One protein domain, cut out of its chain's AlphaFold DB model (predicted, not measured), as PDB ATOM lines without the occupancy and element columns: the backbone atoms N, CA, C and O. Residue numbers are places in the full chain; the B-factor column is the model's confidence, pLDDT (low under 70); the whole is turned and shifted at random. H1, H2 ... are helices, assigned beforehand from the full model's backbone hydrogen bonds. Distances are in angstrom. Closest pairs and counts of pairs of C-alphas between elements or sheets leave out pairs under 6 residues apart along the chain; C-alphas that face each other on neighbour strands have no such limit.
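Overview. This is residues 4 to 81 of the 198 residues of a protein of candidate division TM6 bacterium GW2011_GWF2_30_66 (UniProt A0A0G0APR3). Four helices make a small body, the H2-H3 hairpin with short H4 and then H5 packed on it, while residues 4 to 11 of H1 stick out as an arm. The printed part has 78 residues, five named helices, H1 to H5, and no named strand: all helix. It is compact, radius of gyration of the C-alphas 13.1 A, spanning 43 by 23 by 22 A.

Arrangement. H1, residues 4 to 12, touches no helix. H2, residues 18 to 33, touches H3, residues 39 to 51, in a hairpin, closest C-alphas Ser 28 and Ser 42, 5.9 A. H4, residues 57 to 63, is close to H3 but not clearly touching, closest C-alphas Phe 49 and Phe 57, 6.8 A. H5, residues 69 to 80, touches H2 with residues 75 to 79 alone, at a steep tilt of 63 degrees, closest C-alphas Ile 30 and Ala 75, 6.1 A. Each O i to N i+4 pair is within hydrogen-bond range in H2 to H5, 4 of 5 in H1.

Along the chain. H1 begins at C-alpha 4 (10.346, -15.776, 155.618); H5 ends at C-alpha 80 (16.452, 21.811, 142.944). H2 is 22.8 A long, H3 18.7 A.

Size, cuts and confidence. The printed part has no cut; its links are tight. Residues 4 to 19 have pLDDT under 70.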
ATOM      1  N   GLU A   4       9.285 -15.962 156.628       46.66
ATOM      2  CA  GLU A   4      10.346 -15.776 155.618       46.66
ATOM      3  C   GLU A   4       9.970 -14.830 154.466       46.66
ATOM      4  O   GLU A   4      10.823 -14.102 153.978       46.66
ATOM      5  N   THR A   5       8.697 -14.768 154.062       40.66
ATOM      6  CA  THR A   5       8.252 -13.841 153.001       40.66
ATOM      7  C   THR A   5       8.230 -12.382 153.466       40.66
ATOM      8  O   THR A   5       8.407 -11.482 152.655       40.66
ATOM      9  N   ASN A   6       8.047 -12.141 154.768       45.69
ATOM     10  CA  ASN A   6       7.981 -10.787 155.322       45.69
ATOM     11  C   ASN A   6       9.391 -10.222 155.574       45.69
ATOM     12  O   ASN A   6       9.622  -9.031 155.400       45.69
ATOM     13  N   ASP A   7      10.349 -11.089 155.917       42.84
ATOM     14  CA  ASP A   7      11.746 -10.699 156.133       42.84
ATOM     15  C   ASP A   7      12.480 -10.379 154.812       42.84
ATOM     16  O   ASP A   7      13.375  -9.534 154.801       42.84
ATOM     17  N   LEU A   8      12.068 -10.982 153.686       44.50
ATOM     18  CA  LEU A   8      12.564 -10.638 152.343       44.50
ATOM     19  C   LEU A   8      12.067  -9.259 151.882       44.50
ATOM     20  O   LEU A   8      12.882  -8.431 151.487       44.50
ATOM     21  N   GLN A   9      10.775  -8.956 152.054       48.53
ATOM     22  CA  GLN A   9      10.221  -7.632 151.725       48.53
ATOM     23  C   GLN A   9      10.822  -6.508 152.590       48.53
ATOM     24  O   GLN A   9      10.970  -5.376 152.136       48.53
ATOM     25  N   ILE A  10      11.202  -6.812 153.837       46.53
ATOM     26  CA  ILE A  10      11.850  -5.852 154.745       46.53
ATOM     27  C   ILE A  10      13.342  -5.665 154.412       46.53
ATOM     28  O   ILE A  10      13.889  -4.598 154.690       46.53
ATOM     29  N   ASN A  11      14.003  -6.657 153.805       42.81
ATOM     30  CA  ASN A  11      15.385  -6.531 153.332       42.81
ATOM     31  C   ASN A  11      15.499  -5.833 151.966       42.81
ATOM     32  O   ASN A  11      16.501  -5.164 151.737       42.81
ATOM     33  N   GLU A  12      14.490  -5.922 151.096       45.78
ATOM     34  CA  GLU A  12      14.458  -5.212 149.801       45.78
ATOM     35  C   GLU A  12      14.273  -3.693 149.962       45.78
ATOM     36  O   GLU A  12      14.830  -2.909 149.201       45.78
ATOM     37  N   LEU A  13      13.614  -3.247 151.037       45.69
ATOM     38  CA  LEU A  13      13.480  -1.825 151.387       45.69
ATOM     39  C   LEU A  13      14.758  -1.198 151.992       45.69
ATOM     40  O   LEU A  13      14.724  -0.041 152.405       45.69
ATOM     41  N   ARG A  14      15.878  -1.936 152.090       44.38
ATOM     42  CA  ARG A  14      17.125  -1.473 152.740       44.38
ATOM     43  C   ARG A  14      18.182  -0.886 151.802       44.38
ATOM     44  O   ARG A  14      19.217  -0.462 152.305       44.38
ATOM     45  N   LYS A  15      17.970  -0.858 150.482       51.91
ATOM     46  CA  LYS A  15      18.987  -0.357 149.534       51.91
ATOM     47  C   LYS A  15      18.932   1.145 149.243       51.91
ATOM     48  O   LYS A  15      19.886   1.671 148.696       51.91
ATOM     49  N   ILE A  16      17.859   1.829 149.627       54.38
ATOM     50  CA  ILE A  16      17.657   3.252 149.333       54.38
ATOM     51  C   ILE A  16      17.615   3.984 150.670       54.38
ATOM     52  O   ILE A  16      16.729   3.728 151.493       54.38
ATOM     53  N   ASN A  17      18.585   4.865 150.922       63.16
ATOM     54  CA  ASN A  17      18.518   5.717 152.104       63.16
ATOM     55  C   ASN A  17      17.296   6.638 151.988       63.16
ATOM     56  O   ASN A  17      16.788   6.905 150.902       63.16
ATOM     57  N   LYS A  18      16.779   7.135 153.117       59.59
ATOM     58  CA  LYS A  18      15.566   7.975 153.125       59.59
ATOM     59  C   LYS A  18      15.661   9.148 152.132       59.59
ATOM     60  O   LYS A  18      14.683   9.427 151.445       59.59
ATOM     61  N   THR A  19      16.839   9.765 152.046       62.38
ATOM     62  CA  THR A  19      17.167  10.856 151.119       62.38
ATOM     63  C   THR A  19      17.002  10.433 149.659       62.38
ATOM     64  O   THR A  19      16.296  11.099 148.908       62.38
ATOM     65  N   ASP A  20      17.529   9.268 149.283       77.31
ATOM     66  CA  ASP A  20      17.416   8.721 147.927       77.31
ATOM     67  C   ASP A  20      15.945   8.442 147.564       77.31
ATOM     68  O   ASP A  20      15.505   8.686 146.445       77.31
ATOM     69  N   SER A  21      15.127   8.000 148.530       84.00
ATOM     70  CA  SER A  21      13.693   7.769 148.299       84.00
ATOM     71  C   SER A  21      12.910   9.066 148.078       84.00
ATOM     72  O   SER A  21      11.962   9.079 147.289       84.00
ATOM     73  N   GLU A  22      13.263  10.140 148.788       88.94
ATOM     74  CA  GLU A  22      12.660  11.464 148.606       88.94
ATOM     75  C   GLU A  22      13.057  12.059 147.251       88.94
ATOM     76  O   GLU A  22      12.178  12.529 146.526       88.94
ATOM     77  N   TYR A  23      14.332  11.920 146.874       91.69
ATOM     78  CA  TYR A  23      14.855  12.313 145.568       91.69
ATOM     79  C   TYR A  23      14.116  11.632 144.413       91.69
ATOM     80  O   TYR A  23      13.497  12.297 143.583       91.69
ATOM     81  N   ILE A  24      14.086  10.296 144.415       93.88
ATOM     82  CA  ILE A  24      13.447   9.486 143.369       93.88
ATOM     83  C   ILE A  24      11.979   9.879 143.190       93.88
ATOM     84  O   ILE A  24      11.516  10.096 142.068       93.88
ATOM     85  N   LYS A  25      11.230  10.009 144.292       94.00
ATOM     86  CA  LYS A  25       9.816  10.406 144.243       94.00
ATOM     87  C   LYS A  25       9.638  11.828 143.737       94.00
ATOM     88  O   LYS A  25       8.717  12.084 142.962       94.00
ATOM     89  N   GLY A  26      10.476  12.755 144.192       94.69
ATOM     90  CA  GLY A  26      10.368  14.158 143.821       94.69
ATOM     91  C   GLY A  26      10.679  14.386 142.344       94.69
ATOM     92  O   GLY A  26       9.878  15.022 141.656       94.69
ATOM     93  N   LEU A  27      11.765  13.796 141.836       96.19
ATOM     94  CA  LEU A  27      12.117  13.867 140.421       96.19
ATOM     95  C   LEU A  27      11.070  13.165 139.547       96.19
ATOM     96  O   LEU A  27      10.594  13.752 138.575       96.19
ATOM     97  N   SER A  28      10.616  11.966 139.934       95.56
ATOM     98  CA  SER A  28       9.555  11.255 139.201       95.56
ATOM     99  C   SER A  28       8.263  12.075 139.126       95.56
ATOM    100  O   SER A  28       7.658  12.199 138.063       95.56
ATOM    101  N   GLY A  29       7.874  12.733 140.223       95.69
ATOM    102  CA  GLY A  29       6.705  13.615 140.247       95.69
ATOM    103  C   GLY A  29       6.848  14.858 139.360       95.69
ATOM    104  O   GLY A  29       5.848  15.388 138.871       95.69
ATOM    105  N   ILE A  30       8.068  15.343 139.127       96.31
ATOM    106  CA  ILE A  30       8.334  16.428 138.172       96.31
ATOM    107  C   ILE A  30       8.218  15.926 136.734       96.31
ATOM    108  O   ILE A  30       7.578  16.581 135.909       96.31
ATOM    109  N   LEU A  31       8.757  14.742 136.446       95.56
ATOM    110  CA  LEU A  31       8.612  14.095 135.142       95.56
ATOM    111  C   LEU A  31       7.134  13.828 134.808       95.56
ATOM    112  O   LEU A  31       6.708  14.089 133.681       95.56
ATOM    113  N   GLU A  32       6.324  13.434 135.796       95.19
ATOM    114  CA  GLU A  32       4.864  13.325 135.658       95.19
ATOM    115  C   GLU A  32       4.209  14.669 135.299       95.19
ATOM    116  O   GLU A  32       3.428  14.763 134.347       95.19
ATOM    117  N   LYS A  33       4.545  15.745 136.025       94.81
ATOM    118  CA  LYS A  33       4.005  17.094 135.762       94.81
ATOM    119  C   LYS A  33       4.360  17.599 134.368       94.81
ATOM    120  O   LYS A  33       3.531  18.241 133.720       94.81
ATOM    121  N   ASN A  34       5.563  17.277 133.900       93.75
ATOM    122  CA  ASN A  34       6.046  17.630 132.570       93.75
ATOM    123  C   ASN A  34       5.488  16.713 131.467       93.75
ATOM    124  O   ASN A  34       5.775  16.948 130.296       93.75
ATOM    125  N   LYS A  35       4.644  15.727 131.817       93.44
ATOM    126  CA  LYS A  35       4.057  14.724 130.909       93.44
ATOM    127  C   LYS A  35       5.099  13.851 130.207       93.44
ATOM    128  O   LYS A  35       4.828  13.336 129.127       93.44
ATOM    129  N   MET A  36       6.266  13.700 130.828       92.62
ATOM    130  CA  MET A  36       7.311  12.779 130.378       92.62
ATOM    131  C   MET A  36       7.013  11.354 130.837       92.62
ATOM    132  O   MET A  36       7.376  10.405 130.159       92.62
ATOM    133  N   LEU A  37       6.301  11.221 131.959       92.62
ATOM    134  CA  LEU A  37       5.788   9.959 132.473       92.62
ATOM    135  C   LEU A  37       4.309  10.107 132.823       92.62
ATOM    136  O   LEU A  37       3.856  11.152 133.295       92.62
ATOM    137  N   THR A  38       3.537   9.051 132.619       95.06
ATOM    138  CA  THR A  38       2.247   8.876 133.287       95.06
ATOM    139  C   THR A  38       2.458   8.447 134.737       95.06
ATOM    140  O   THR A  38       3.541   8.015 135.133       95.06
ATOM    141  N   HIS A  39       1.403   8.534 135.545       93.69
ATOM    142  CA  HIS A  39       1.461   8.087 136.935       93.69
ATOM    143  C   HIS A  39       1.844   6.601 137.058       93.69
ATOM    144  O   HIS A  39       2.679   6.236 137.883       93.69
ATOM    145  N   ASP A  40       1.277   5.748 136.199       93.44
ATOM    146  CA  ASP A  40       1.569   4.312 136.203       93.44
ATOM    147  C   ASP A  40       3.006   4.027 135.740       93.44
ATOM    148  O   ASP A  40       3.686   3.190 136.336       93.44
ATOM    149  N   GLU A  41       3.497   4.751 134.726       94.12
ATOM    150  CA  GLU A  41       4.894   4.658 134.281       94.12
ATOM    151  C   GLU A  41       5.852   5.106 135.381       94.12
ATOM    152  O   GLU A  41       6.798   4.389 135.669       94.12
ATOM    153  N   SER A  42       5.583   6.220 136.062       93.19
ATOM    154  CA  SER A  42       6.396   6.694 137.189       93.19
ATOM    155  C   SER A  42       6.532   5.640 138.290       93.19
ATOM    156  O   SER A  42       7.642   5.352 138.737       93.19
ATOM    157  N   LEU A  43       5.434   4.988 138.686       92.25
ATOM    158  CA  LEU A  43       5.488   3.899 139.666       92.25
ATOM    159  C   LEU A  43       6.289   2.696 139.152       92.25
ATOM    160  O   LEU A  43       7.043   2.087 139.916       92.25
ATOM    161  N   ALA A  44       6.135   2.352 137.872       93.12
ATOM    162  CA  ALA A  44       6.873   1.259 137.250       93.12
ATOM    163  C   ALA A  44       8.377   1.559 137.182       93.12
ATOM    164  O   ALA A  44       9.170   0.711 137.574       93.12
ATOM    165  N   VAL A  45       8.760   2.767 136.772       93.56
ATOM    166  CA  VAL A  45      10.146   3.250 136.693       93.56
ATOM    167  C   VAL A  45      10.815   3.228 138.064       93.56
ATOM    168  O   VAL A  45      11.902   2.676 138.202       93.56
ATOM    169  N   GLN A  46      10.146   3.748 139.098       92.88
ATOM    170  CA  GLN A  46      10.667   3.722 140.469       92.88
ATOM    171  C   GLN A  46      10.909   2.292 140.960       92.88
ATOM    172  O   GLN A  46      11.913   2.018 141.613       92.88
ATOM    173  N   LYS A  47       9.998   1.368 140.639       90.75
ATOM    174  CA  LYS A  47      10.159  -0.043 140.989       90.75
ATOM    175  C   LYS A  47      11.289  -0.701 140.197       90.75
ATOM    176  O   LYS A  47      12.114  -1.380 140.795       90.75
ATOM    177  N   SER A  48      11.339  -0.491 138.884       92.44
ATOM    178  CA  SER A  48      12.393  -1.038 138.032       92.44
ATOM    179  C   SER A  48      13.772  -0.567 138.479       92.44
ATOM    180  O   SER A  48      14.684  -1.380 138.508       92.44
ATOM    181  N   PHE A  49      13.913   0.692 138.908       91.62
ATOM    182  CA  PHE A  49      15.164   1.191 139.476       91.62
ATOM    183  C   PHE A  49      15.574   0.424 140.742       91.62
ATOM    184  O   PHE A  49      16.717  -0.009 140.843       91.62
ATOM    185  N   ILE A  50      14.640   0.199 141.677       87.69
ATOM    186  CA  ILE A  50      14.891  -0.577 142.911       87.69
ATOM    187  C   ILE A  50      15.367  -2.001 142.597       87.69
ATOM    188  O   ILE A  50      16.236  -2.529 143.293       87.69
ATOM    189  N   ASP A  51      14.779  -2.611 141.568       87.81
ATOM    190  CA  ASP A  51      15.092  -3.971 141.130       87.81
ATOM    191  C   ASP A  51      16.352  -4.030 140.233       87.81
ATOM    192  O   ASP A  51      16.808  -5.123 139.896       87.81
ATOM    193  N   SER A  52      16.910  -2.878 139.842       88.25
ATOM    194  CA  SER A  52      18.072  -2.769 138.957       88.25
ATOM    195  C   SER A  52      19.407  -2.738 139.713       88.25
ATOM    196  O   SER A  52      19.457  -2.580 140.934       88.25
ATOM    197  N   ASP A  53      20.502  -2.864 138.960       87.19
ATOM    198  CA  ASP A  53      21.872  -2.738 139.471       87.19
ATOM    199  C   ASP A  53      22.450  -1.314 139.299       87.19
ATOM    200  O   ASP A  53      23.642  -1.115 139.527       87.19
ATOM    201  N   HIS A  54      21.645  -0.323 138.891       87.06
ATOM    202  CA  HIS A  54      22.123   1.058 138.756       87.06
ATOM    203  C   HIS A  54      22.265   1.729 140.122       87.06
ATOM    204  O   HIS A  54      21.374   1.655 140.969       87.06
ATOM    205  N   ASP A  55      23.366   2.457 140.304       87.00
ATOM    206  CA  ASP A  55      23.625   3.215 141.532       87.00
ATOM    207  C   ASP A  55      22.866   4.551 141.565       87.00
ATOM    208  O   ASP A  55      22.502   5.045 142.632       87.00
ATOM    209  N   LEU A  56      22.639   5.155 140.394       90.50
ATOM    210  CA  LEU A  56      22.095   6.501 140.245       90.50
ATOM    211  C   LEU A  56      20.808   6.473 139.429       90.50
ATOM    212  O   LEU A  56      20.759   5.911 138.335       90.50
ATOM    213  N   PHE A  57      19.771   7.116 139.961       93.88
ATOM    214  CA  PHE A  57      18.464   7.155 139.313       93.88
ATOM    215  C   PHE A  57      18.501   7.923 137.987       93.88
ATOM    216  O   PHE A  57      17.898   7.494 137.011       93.88
ATOM    217  N   ASP A  58      19.259   9.016 137.934       93.62
ATOM    218  CA  ASP A  58      19.443   9.856 136.748       93.62
ATOM    219  C   ASP A  58      20.005   9.056 135.570       93.62
ATOM    220  O   ASP A  58      19.448   9.079 134.472       93.62
ATOM    221  N   ASP A  59      21.075   8.301 135.833       92.25
ATOM    222  CA  ASP A  59      21.739   7.463 134.839       92.25
ATOM    223  C   ASP A  59      20.805   6.342 134.378       92.25
ATOM    224  O   ASP A  59      20.662   6.123 133.178       92.25
ATOM    225  N   PHE A  60      20.095   5.694 135.308       94.94
ATOM    226  CA  PHE A  60      19.084   4.685 134.982       94.94
ATOM    227  C   PHE A  60      18.008   5.226 134.029       94.94
ATOM    228  O   PHE A  60      17.669   4.576 133.040       94.94
ATOM    229  N   LEU A  61      17.482   6.428 134.291       95.25
ATOM    230  CA  LEU A  61      16.449   7.035 133.452       95.25
ATOM    231  C   LEU A  61      16.934   7.281 132.013       95.25
ATOM    232  O   LEU A  61      16.156   7.108 131.069       95.25
ATOM    233  N   ILE A  62      18.193   7.685 131.838       94.81
ATOM    234  CA  ILE A  62      18.787   7.915 130.514       94.81
ATOM    235  C   ILE A  62      19.098   6.585 129.821       94.81
ATOM    236  O   ILE A  62      18.744   6.400 128.657       94.81
ATOM    237  N   GLU A  63      19.749   5.654 130.520       94.38
ATOM    238  CA  GLU A  63      20.238   4.398 129.940       94.38
ATOM    239  C   GLU A  63      19.103   3.468 129.505       94.38
ATOM    240  O   GLU A  63      19.198   2.837 128.451       94.38
ATOM    241  N   GLU A  64      17.985   3.467 130.233       94.06
ATOM    242  CA  GLU A  64      16.771   2.742 129.844       94.06
ATOM    243  C   GLU A  64      15.934   3.482 128.782       94.06
ATOM    244  O   GLU A  64      14.882   2.999 128.356       94.06
ATOM    245  N   GLY A  65      16.370   4.667 128.336       94.50
ATOM    246  CA  GLY A  65      15.667   5.472 127.334       94.50
ATOM    247  C   GLY A  65      14.311   6.001 127.810       94.50
ATOM    248  O   GLY A  65      13.439   6.295 126.990       94.50
ATOM    249  N   ILE A  66      14.126   6.103 129.127       94.75
ATOM    250  CA  ILE A  66      12.891   6.570 129.769       94.75
ATOM    251  C   ILE A  66      12.748   8.080 129.576       94.75
ATOM    252  O   ILE A  66      11.651   8.582 129.327       94.75
ATOM    253  N   VAL A  67      13.862   8.807 129.671       95.12
ATOM    254  CA  VAL A  67      13.931  10.251 129.431       95.12
ATOM    255  C   VAL A  67      15.127  10.581 128.546       95.12
ATOM    256  O   VAL A  67      16.135   9.880 128.545       95.12
ATOM    257  N   GLN A  68      15.028  11.683 127.808       94.88
ATOM    258  CA  GLN A  68      16.183  12.258 127.122       94.88
ATOM    259  C   GLN A  68      16.968  13.155 128.084       94.88
ATOM    260  O   GLN A  68      16.369  13.808 128.942       94.88
ATOM    261  N   GLU A  69      18.281  13.265 127.882       95.19
ATOM    262  CA  GLU A  69      19.189  14.120 128.670       95.19
ATOM    263  C   GLU A  69      18.642  15.547 128.817       95.19
ATOM    264  O   GLU A  69      18.504  16.066 129.923       95.19
ATOM    265  N   SER A  70      18.205  16.161 127.713       94.62
ATOM    266  CA  SER A  70      17.682  17.534 127.737       94.62
ATOM    267  C   SER A  70      16.410  17.710 128.578       94.62
ATOM    268  O   SER A  70      16.149  18.806 129.079       94.62
ATOM    269  N   ASP A  71      15.603  16.660 128.738       95.50
ATOM    270  CA  ASP A  71      14.380  16.702 129.542       95.50
ATOM    271  C   ASP A  71      14.663  16.365 131.004       95.50
ATOM    272  O   ASP A  71      14.091  17.005 131.892       95.50
ATOM    273  N   LEU A  72      15.603  15.449 131.260       96.81
ATOM    274  CA  LEU A  72      16.132  15.208 132.598       96.81
ATOM    275  C   LEU A  72      16.761  16.478 133.171       96.81
ATOM    276  O   LEU A  72      16.401  16.891 134.267       96.81
ATOM    277  N   LEU A  73      17.624  17.151 132.411       97.25
ATOM    278  CA  LEU A  73      18.296  18.372 132.846       97.25
ATOM    279  C   LEU A  73      17.291  19.472 133.238       97.25
ATOM    280  O   LEU A  73      17.433  20.122 134.276       97.25
ATOM    281  N   LYS A  74      16.212  19.645 132.462       96.50
ATOM    282  CA  LYS A  74      15.115  20.565 132.821       96.50
ATOM    283  C   LYS A  74      14.397  20.128 134.098       96.50
ATOM    284  O   LYS A  74      14.051  20.981 134.916       96.50
ATOM    285  N   ALA A  75      14.135  18.832 134.257       97.19
ATOM    286  CA  ALA A  75      13.478  18.292 135.443       97.19
ATOM    287  C   ALA A  75      14.336  18.486 136.703       97.19
ATOM    288  O   ALA A  75      13.804  18.897 137.732       97.19
ATOM    289  N   LEU A  76      15.655  18.298 136.604       97.50
ATOM    290  CA  LEU A  76      16.613  18.573 137.675       97.50
ATOM    291  C   LEU A  76      16.592  20.050 138.085       97.50
ATOM    292  O   LEU A  76      16.488  20.355 139.272       97.50
ATOM    293  N   GLY A  77      16.589  20.978 137.121       97.62
ATOM    294  CA  GLY A  77      16.466  22.414 137.411       97.62
ATOM    295  C   GLY A  77      15.182  22.760 138.172       97.62
ATOM    296  O   GLY A  77      15.191  23.566 139.099       97.62
ATOM    297  N   GLN A  78      14.070  22.098 137.836       97.44
ATOM    298  CA  GLN A  78      12.807  22.251 138.565       97.44
ATOM    299  C   GLN A  78      12.837  21.598 139.953       97.44
ATOM    300  O   GLN A  78      12.194  22.113 140.865       97.44
ATOM    301  N   TYR A  79      13.547  20.479 140.108       96.88
ATOM    302  CA  TYR A  79      13.647  19.742 141.367       96.88
ATOM    303  C   TYR A  79      14.410  20.542 142.419       96.88
ATOM    304  O   TYR A  79      13.877  20.794 143.497       96.88
ATOM    305  N   TYR A  80      15.604  21.010 142.063       96.25
ATOM    306  CA  TYR A  80      16.452  21.811 142.944       96.25
ATOM    307  C   TYR A  80      16.067  23.297 142.965       96.25
ATOM    308  O   TYR A  80      16.574  24.060 143.780       96.25
ATOM    309  N   ASN A  81      15.167  23.731 142.075       96.69
ATOM    310  CA  ASN A  81      14.786  25.135 141.911       96.69
ATOM    311  C   ASN A  81      16.000  26.056 141.644       96.69
ATOM    312  O   ASN A  81      16.084  27.172 142.162       96.69
TER     313      ASN A  81